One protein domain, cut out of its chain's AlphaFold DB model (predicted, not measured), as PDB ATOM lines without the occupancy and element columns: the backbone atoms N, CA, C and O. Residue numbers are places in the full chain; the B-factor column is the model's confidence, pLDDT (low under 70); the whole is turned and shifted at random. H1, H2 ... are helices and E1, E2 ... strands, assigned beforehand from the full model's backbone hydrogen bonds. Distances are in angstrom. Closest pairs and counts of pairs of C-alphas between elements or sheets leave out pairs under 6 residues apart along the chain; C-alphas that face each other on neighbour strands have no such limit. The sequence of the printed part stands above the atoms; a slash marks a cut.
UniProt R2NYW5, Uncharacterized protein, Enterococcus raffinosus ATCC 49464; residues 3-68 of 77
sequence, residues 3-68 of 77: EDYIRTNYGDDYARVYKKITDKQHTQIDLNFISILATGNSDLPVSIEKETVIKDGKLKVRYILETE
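AT A GLANCE: This is residues 3 to 68 of the 77 residues of an uncharacterized protein of Enterococcus raffinosus ATCC 49464 (UniProt R2NYW5). A short helical hairpin, H1 and H2, sits to one side of the longer helix H3, and a long two-stranded hairpin, E1 and E2, reaches away on the other, its tip, residues 54 to 59, sticking out. The open end of that hairpin packs on H3 residues 31 to 39. The printed part has 66 residues, with three named helices and two named strands in the order H1 H2 H3 E1 E2 along the chain; the sheet E1 - E2 is antiparallel, the class is mixed, helices and strands, and the whole is loose, with a radius of gyration of the C-alphas of 15.4 A and spans of 49 by 29 by 15 A.

HOW THE PARTS SIT: H1, residues 3 to 10, touches H2, residues 12 to 20, at a shallow tilt of 32 degrees, opposite ways; closest are C-alphas of Arg 7 and Ala 15, 5.0 A. H2 is close but not clearly touching H3, residues 23 to 39, at a steep tilt of 48 degrees; closest are C-alphas of Tyr 18 and His 26, 7.1 A. The closest C-alphas of H3 and E1, residues 46 to 55, are those of Ala 38 and Val 46, 5.6 A. E2, residues 58 to 67, is antiparallel to E1, with N 51 and O 62 at 2.9 A. Every O i to N i+4 pair is within hydrogen-bond range in H1 and H3, and 4 of 5 in H2.

IN THESE COORDINATES: H1 begins at C-alpha 3 (101.278, 73.631, 270.708). H3 is 24.1 A long, E1 28.9 A and E2 29.5 A, ending at C-alpha 67 (87.298, 69.683, 270.660).

THE WHOLE: C-alphas of Asp 12 and Gly 57 are farthest apart, 49.7 A. The printed part has no cut and no long link; pLDDT is under 70 at residues 41 to 42.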
ATOM      1  N   GLU A   3      99.891  73.704 271.189       81.88
ATOM      2  CA  GLU A   3     101.278  73.631 270.708       81.88
ATOM      3  C   GLU A   3     101.766  72.185 270.504       81.88
ATOM      4  O   GLU A   3     102.349  71.884 269.468       81.88
ATOM      5  N   ASP A   4     101.521  71.275 271.453       79.94
ATOM      6  CA  ASP A   4     101.984  69.881 271.362       79.94
ATOM      7  C   ASP A   4     101.187  69.086 270.326       79.94
ATOM      8  O   ASP A   4     101.733  68.222 269.638       79.94
ATOM      9  N   TYR A   5      99.899  69.402 270.178       78.38
ATOM     10  CA  TYR A   5      99.092  68.858 269.094       78.38
ATOM     11  C   TYR A   5      99.633  69.327 267.737       78.38
ATOM     12  O   TYR A   5      99.798  68.511 266.828       78.38
ATOM     13  N   ILE A   6      99.971  70.616 267.611       81.88
ATOM     14  CA  ILE A   6     100.583  71.165 266.399       81.88
ATOM     15  C   ILE A   6     101.925  70.484 266.135       81.88
ATOM     16  O   ILE A   6     102.182  70.066 265.011       81.88
ATOM     17  N   ARG A   7     102.742  70.302 267.176       84.44
ATOM     18  CA  ARG A   7     104.027  69.607 267.093       84.44
ATOM     19  C   ARG A   7     103.867  68.189 266.553       84.44
ATOM     20  O   ARG A   7     104.574  67.803 265.632       84.44
ATOM     21  N   THR A   8     102.896  67.452 267.087       82.06
ATOM     22  CA  THR A   8     102.618  66.057 266.714       82.06
ATOM     23  C   THR A   8     102.113  65.928 265.275       82.06
ATOM     24  O   THR A   8     102.532  65.023 264.563       82.06
ATOM     25  N   ASN A   9     101.204  66.809 264.845       77.75
ATOM     26  CA  ASN A   9     100.458  66.625 263.594       77.75
ATOM     27  C   ASN A   9     100.976  67.472 262.423       77.75
ATOM     28  O   ASN A   9     100.767  67.108 261.268       77.75
ATOM     29  N   TYR A  10     101.642  68.595 262.700       80.88
ATOM     30  CA  TYR A  10     102.152  69.536 261.692       80.88
ATOM     31  C   TYR A  10     103.659  69.798 261.815       80.88
ATOM     32  O   TYR A  10     104.243  70.396 260.915       80.88
ATOM     33  N   GLY A  11     104.303  69.328 262.887       85.19
ATOM     34  CA  GLY A  11     105.751  69.370 263.070       85.19
ATOM     35  C   GLY A  11     106.273  70.527 263.928       85.19
ATOM     36  O   GLY A  11     105.576  71.492 264.258       85.19
ATOM     37  N   ASP A  12     107.556  70.418 264.279       90.25
ATOM     38  CA  ASP A  12     108.261  71.319 265.200       90.25
ATOM     39  C   ASP A  12     108.322  72.773 264.729       90.25
ATOM     40  O   ASP A  12     108.306  73.691 265.552       90.25
ATOM     41  N   ASP A  13     108.399  73.013 263.422       88.62
ATOM     42  CA  ASP A  13     108.505  74.372 262.888       88.62
ATOM     43  C   ASP A  13     107.213  75.157 263.107       88.62
ATOM     44  O   ASP A  13     107.251  76.286 263.602       88.62
ATOM     45  N   TYR A  14     106.064  74.527 262.859       83.69
ATOM     46  CA  TYR A  14     104.761  75.126 263.135       83.69
ATOM     47  C   TYR A  14     104.539  75.324 264.637       83.69
ATOM     48  O   TYR A  14     104.048  76.378 265.044       83.69
ATOM     49  N   ALA A  15     104.970  74.374 265.474       87.75
ATOM     50  CA  ALA A  15     104.898  74.513 266.928       87.75
ATOM     51  C   ALA A  15     105.784  75.660 267.451       87.75
ATOM     52  O   ALA A  15     105.362  76.439 268.307       87.75
ATOM     53  N   ARG A  16     106.997  75.825 266.904       88.81
ATOM     54  CA  ARG A  16     107.907  76.927 267.262       88.81
ATOM     55  C   ARG A  16     107.390  78.288 266.825       88.81
ATOM     56  O   ARG A  16     107.609  79.257 267.549       88.81
ATOM     57  N   VAL A  17     106.745  78.371 265.660       87.44
ATOM     58  CA  VAL A  17     106.055  79.594 265.236       87.44
ATOM     59  C   VAL A  17     104.927  79.882 266.212       87.44
ATOM     60  O   VAL A  17     104.933  80.961 266.794       87.44
ATOM     61  N   TYR A  18     104.048  78.907 266.468       86.88
ATOM     62  CA  TYR A  18     102.937  79.049 267.406       86.88
ATOM     63  C   TYR A  18     103.414  79.573 268.765       86.88
ATOM     64  O   TYR A  18     102.907  80.574 269.226       86.88
ATOM     65  N   LYS A  19     104.477  79.024 269.355       88.38
ATOM     66  CA  LYS A  19     105.018  79.492 270.646       88.38
ATOM     67  C   LYS A  19     105.480  80.963 270.685       88.38
ATOM     68  O   LYS A  19     105.611  81.533 271.764       88.38
ATOM     69  N   LYS A  20     105.823  81.558 269.539       91.06
ATOM     70  CA  LYS A  20     106.437  82.898 269.451       91.06
ATOM     71  C   LYS A  20     105.464  83.997 269.022       91.06
ATOM     72  O   LYS A  20     105.885  85.151 268.925       91.06
ATOM     73  N   ILE A  21     104.215  83.663 268.709       90.00
ATOM     74  CA  ILE A  21     103.227  84.656 268.280       90.00
ATOM     75  C   ILE A  21     102.588  85.368 269.475       90.00
ATOM     76  O   ILE A  21     102.747  84.991 270.630       90.00
ATOM     77  N   THR A  22     101.860  86.438 269.175       91.75
ATOM     78  CA  THR A  22     101.087  87.193 270.168       91.75
ATOM     79  C   THR A  22      99.796  86.471 270.562       91.75
ATOM     80  O   THR A  22      99.236  85.719 269.765       91.75
ATOM     81  N   ASP A  23      99.231  86.794 271.728       88.12
ATOM     82  CA  ASP A  23      97.940  86.252 272.199       88.12
ATOM     83  C   ASP A  23      96.797  86.422 271.183       88.12
ATOM     84  O   ASP A  23      95.939  85.552 271.019       88.12
ATOM     85  N   LYS A  24      96.794  87.539 270.443       89.06
ATOM     86  CA  LYS A  24      95.799  87.794 269.391       89.06
ATOM     87  C   LYS A  24      95.947  86.813 268.225       89.06
ATOM     88  O   LYS A  24      94.946  86.356 267.678       89.06
ATOM     89  N   GLN A  25      97.183  86.503 267.840       87.88
ATOM     90  CA  GLN A  25      97.469  85.533 266.785       87.88
ATOM     91  C   GLN A  25      97.176  84.107 267.258       87.88
ATOM     92  O   GLN A  25      96.596  83.349 266.488       87.88
ATOM     93  N   HIS A  26      97.481  83.774 268.517       86.44
ATOM     94  CA  HIS A  26      97.052  82.521 269.146       86.44
ATOM     95  C   HIS A  26      95.543  82.343 269.043       86.44
ATOM     96  O   HIS A  26      95.079  81.406 268.409       86.44
ATOM     97  N   THR A  27      94.779  83.320 269.537       85.44
ATOM     98  CA  THR A  27      93.311  83.295 269.481       85.44
ATOM     99  C   THR A  27      92.799  83.058 268.056       85.44
ATOM    100  O   THR A  27      91.873  82.281 267.841       85.44
ATOM    101  N   GLN A  28      93.397  83.715 267.058       86.69
ATOM    102  CA  GLN A  28      92.987  83.549 265.666       86.69
ATOM    103  C   GLN A  28      93.305  82.151 265.117       86.69
ATOM    104  O   GLN A  28      92.497  81.592 264.375       86.69
ATOM    105  N   ILE A  29      94.461  81.585 265.472       85.12
ATOM    106  CA  ILE A  29      94.832  80.221 265.090       85.12
ATOM    107  C   ILE A  29      93.897  79.217 265.761       85.12
ATOM    108  O   ILE A  29      93.357  78.369 265.058       85.12
ATOM    109  N   ASP A  30      93.644  79.349 267.060       84.69
ATOM    110  CA  ASP A  30      92.787  78.444 267.829       84.69
ATOM    111  C   ASP A  30      91.366  78.403 267.253       84.69
ATOM    112  O   ASP A  30      90.817  77.327 267.009       84.69
ATOM    113  N   LEU A  31      90.797  79.576 266.947       84.25
ATOM    114  CA  LEU A  31      89.480  79.697 266.316       84.25
ATOM    115  C   LEU A  31      89.439  79.060 264.922       84.25
ATOM    116  O   LEU A  31      88.475  78.371 264.587       84.25
ATOM    117  N   ASN A  32      90.470  79.271 264.103       83.44
ATOM    118  CA  ASN A  32      90.553  78.629 262.792       83.44
ATOM    119  C   ASN A  32      90.669  77.110 262.931       83.44
ATOM    120  O   ASN A  32      90.015  76.377 262.194       83.44
ATOM    121  N   PHE A  33      91.471  76.647 263.889       81.75
ATOM    122  CA  PHE A  33      91.710  75.235 264.122       81.75
ATOM    123  C   PHE A  33      90.417  74.521 264.506       81.75
ATOM    124  O   PHE A  33      90.000  73.582 263.831       81.75
ATOM    125  N   ILE A  34      89.726  75.027 265.528       82.75
ATOM    126  CA  ILE A  34      88.489  74.415 266.009       82.75
ATOM    127  C   ILE A  34      87.363  74.498 264.974       82.75
ATOM    128  O   ILE A  34      86.586  73.560 264.846       82.75
ATOM    129  N   SER A  35      87.310  75.570 264.174       81.06
ATOM    130  CA  SER A  35      86.352  75.707 263.070       81.06
ATOM    131  C   SER A  35      86.582  74.659 261.978       81.06
ATOM    132  O   SER A  35      85.630  74.025 261.521       81.06
ATOM    133  N   ILE A  36      87.841  74.422 261.589       82.00
ATOM    134  CA  ILE A  36      88.198  73.376 260.619       82.00
ATOM    135  C   ILE A  36      87.834  71.999 261.164       82.00
ATOM    136  O   ILE A  36      87.263  71.196 260.434       82.00
ATOM    137  N   LEU A  37      88.132  71.726 262.435       78.56
ATOM    138  CA  LEU A  37      87.782  70.444 263.039       78.56
ATOM    139  C   LEU A  37      86.262  70.244 263.132       78.56
ATOM    140  O   LEU A  37      85.778  69.146 262.894       78.56
ATOM    141  N   ALA A  38      85.512  71.304 263.434       78.62
ATOM    142  CA  ALA A  38      84.058  71.268 263.548       78.62
ATOM    143  C   ALA A  38      83.334  71.109 262.205       78.62
ATOM    144  O   ALA A  38      82.259  70.519 262.143       78.62
ATOM    145  N   THR A  39      83.871  71.697 261.136       78.25
ATOM    146  CA  THR A  39      83.159  71.820 259.851       78.25
ATOM    147  C   THR A  39      83.786  71.022 258.711       78.25
ATOM    148  O   THR A  39      83.163  70.870 257.661       78.25
ATOM    149  N   GLY A  40      85.009  70.523 258.889       72.75
ATOM    150  CA  GLY A  40      85.714  69.690 257.923       72.75
ATOM    151  C   GLY A  40      85.456  68.194 258.109       72.75
ATOM    152  O   GLY A  40      84.844  67.754 259.077       72.75
ATOM    153  N   ASN A  41      85.986  67.391 257.184       66.75
ATOM    154  CA  ASN A  41      86.025  65.932 257.309       66.75
ATOM    155  C   ASN A  41      87.163  65.529 258.260       66.75
ATOM    156  O   ASN A  41      88.229  65.106 257.813       66.75
ATOM    157  N   SER A  42      86.971  65.734 259.562       68.31
ATOM    158  CA  SER A  42      87.891  65.276 260.602       68.31
ATOM    159  C   SER A  42      87.232  64.181 261.433       68.31
ATOM    160  O   SER A  42      86.098  64.341 261.870       68.31
ATOM    161  N   ASP A  43      87.962  63.097 261.698       71.06
ATOM    162  CA  ASP A  43      87.527  62.038 262.623       71.06
ATOM    163  C   ASP A  43      87.769  62.413 264.099       71.06
ATOM    164  O   ASP A  43      87.579  61.597 265.006       71.06
ATOM    165  N   LEU A  44      88.246  63.636 264.360       72.19
ATOM    166  CA  LEU A  44      88.470  64.116 265.716       72.19
ATOM    167  C   LEU A  44      87.136  64.468 266.388       72.19
ATOM    168  O   LEU A  44      86.269  65.072 265.756       72.19
ATOM    169  N   PRO A  45      86.963  64.122 267.676       71.50
ATOM    170  CA  PRO A  45      85.747  64.444 268.403       71.50
ATOM    171  C   PRO A  45      85.630  65.963 268.564       71.50
ATOM    172  O   PRO A  45      86.399  66.595 269.300       71.50
ATOM    173  N   VAL A  46      84.659  66.541 267.861       80.12
ATOM    174  CA  VAL A  46      84.240  67.934 268.015       80.12
ATOM    175  C   VAL A  46      82.753  67.990 268.317       80.12
ATOM    176  O   VAL A  46      81.946  67.401 267.598       80.12
ATOM    177  N   SER A  47      82.389  68.710 269.374       82.81
ATOM    178  CA  SER A  47      81.009  69.074 269.668       82.81
ATOM    179  C   SER A  47      80.718  70.471 269.118       82.81
ATOM    180  O   SER A  47      81.555  71.378 269.145       82.81
ATOM    181  N   ILE A  48      79.507  70.639 268.587       84.69
ATOM    182  CA  ILE A  48      78.987  71.937 268.163       84.69
ATOM    183  C   ILE A  48      77.646  72.133 268.844       84.69
ATOM    184  O   ILE A  48      76.687  71.413 268.567       84.69
ATOM    185  N   GLU A  49      77.563  73.154 269.683       88.00
ATOM    186  CA  GLU A  49      76.318  73.566 270.311       88.00
ATOM    187  C   GLU A  49      75.900  74.945 269.813       88.00
ATOM    188  O   GLU A  49      76.715  75.856 269.642       88.00
ATOM    189  N   LYS A  50      74.596  75.114 269.578       89.88
ATOM    190  CA  LYS A  50      74.004  76.391 269.179       89.88
ATOM    191  C   LYS A  50      73.015  76.849 270.236       89.88
ATOM    192  O   LYS A  50      71.954  76.257 270.405       89.88
ATOM    193  N   GLU A  51      73.314  77.976 270.865       93.19
ATOM    194  CA  GLU A  51      72.426  78.631 271.820       93.19
ATOM    195  C   GLU A  51      71.768  79.842 271.151       93.19
ATOM    196  O   GLU A  51      72.441  80.724 270.610       93.19
ATOM    197  N   THR A  52      70.439  79.910 271.195       93.50
ATOM    198  CA  THR A  52      69.683  81.088 270.750       93.50
ATOM    199  C   THR A  52      68.990  81.721 271.946       93.50
ATOM    200  O   THR A  52      68.161  81.088 272.591       93.50
ATOM    201  N   VAL A  53      69.313  82.980 272.233       91.38
ATOM    202  CA  VAL A  53      68.729  83.753 273.333       91.38
ATOM    203  C   VAL A  53      68.013  84.969 272.770       91.38
ATOM    204  O   VAL A  53      68.632  85.809 272.117       91.38
ATOM    205  N   ILE A  54      66.717  85.079 273.054       91.31
ATOM    206  CA  ILE A  54      65.918  86.269 272.756       91.31
ATOM    207  C   ILE A  54      65.709  87.023 274.066       91.31
ATOM    208  O   ILE A  54      65.121  86.488 275.003       91.31
ATOM    209  N   LYS A  55      66.209  88.259 274.151       90.44
ATOM    210  CA  LYS A  55      66.050  89.118 275.333       90.44
ATOM    211  C   LYS A  55      65.893  90.574 274.907       90.44
ATOM    212  O   LYS A  55      66.646  91.044 274.059       90.44
ATOM    213  N   ASP A  56      64.914  91.274 275.477       93.69
ATOM    214  CA  ASP A  56      64.633  92.696 275.210       93.69
ATOM    215  C   ASP A  56      64.462  93.017 273.708       93.69
ATOM    216  O   ASP A  56      64.978  94.011 273.200       93.69
ATOM    217  N   GLY A  57      63.801  92.122 272.960       92.62
ATOM    218  CA  GLY A  57      63.618  92.245 271.505       92.62
ATOM    219  C   GLY A  57      64.884  92.006 270.669       92.62
ATOM    220  O   GLY A  57      64.838  92.123 269.446       92.62
ATOM    221  N   LYS A  58      66.015  91.655 271.294       92.62
ATOM    222  CA  LYS A  58      67.278  91.336 270.618       92.62
ATOM    223  C   LYS A  58      67.463  89.826 270.505       92.62
ATOM    224  O   LYS A  58      67.263  89.094 271.473       92.62
ATOM    225  N   LEU A  59      67.903  89.379 269.329       92.88
ATOM    226  CA  LEU A  59      68.319  88.006 269.062       92.88
ATOM    227  C   LEU A  59      69.833  87.880 269.269       92.88
ATOM    228  O   LEU A  59      70.612  88.550 268.592       92.88
ATOM    229  N   LYS A  60      70.258  86.999 270.175       92.75
ATOM    230  CA  LYS A  60      71.655  86.596 270.356       92.75
ATOM    231  C   LYS A  60      71.788  85.126 269.976       92.75
ATOM    232  O   LYS A  60      71.183  84.273 270.613       92.75
ATOM    233  N   VAL A  61      72.606  84.832 268.973       91.94
ATOM    234  CA  VAL A  61      72.990  83.460 268.612       91.94
ATOM    235  C   VAL A  61      74.435  83.248 269.048       91.94
ATOM    236  O   VAL A  61      75.280  84.104 268.791       91.94
ATOM    237  N   ARG A  62      74.719  82.139 269.730       90.56
ATOM    238  CA  ARG A  62      76.072  81.718 270.110       90.56
ATOM    239  C   ARG A  62      76.319  80.323 269.556       90.56
ATOM    240  O   ARG A  62      75.434  79.475 269.632       90.56
ATOM    241  N   TYR A  63      77.513  80.116 269.024       84.81
ATOM    242  CA  TYR A  63      78.032  78.790 268.725       84.81
ATOM    243  C   TYR A  63      79.128  78.493 269.739       84.81
ATOM    244  O   TYR A  63      79.999  79.336 269.958       84.81
ATOM    245  N   ILE A  64      79.047  77.330 270.368       87.00
ATOM    246  CA  ILE A  64      80.081  76.793 271.243       87.00
ATOM    247  C   ILE A  64      80.680  75.617 270.480       87.00
ATOM    248  O   ILE A  64      79.957  74.715 270.060       87.00
ATOM    249  N   LEU A  65      81.979  75.702 270.219       84.44
ATOM    250  CA  LEU A  65      82.747  74.661 269.553       84.44
ATOM    251  C   LEU A  65      83.714  74.116 270.594       84.44
ATOM    252  O   LEU A  65      84.488  74.895 271.153       84.44
ATOM    253  N   GLU A  66      83.678  72.815 270.851       84.12
ATOM    254  CA  GLU A  66      84.623  72.169 271.761       84.12
ATOM    255  C   GLU A  66      85.253  70.971 271.065       84.12
ATOM    256  O   GLU A  66      84.581  70.198 270.388       84.12
ATOM    257  N   THR A  67      86.565  70.820 271.209       78.00
ATOM    258  CA  THR A  67      87.298  69.683 270.660       78.00
ATOM    259  C   THR A  67      88.121  69.026 271.749       78.00
ATOM    260  O   THR A  67      88.804  69.702 272.523       78.00
ATOM    261  N   GLU A  68      88.076  67.698 271.796       76.25
ATOM    262  CA  GLU A  68      88.952  66.914 272.656       76.25
ATOM    263  C   GLU A  68      90.162  66.435 271.856       76.25
ATOM    264  O   GLU A  68      90.085  65.537 271.015       76.25
TER     265      GLU A  68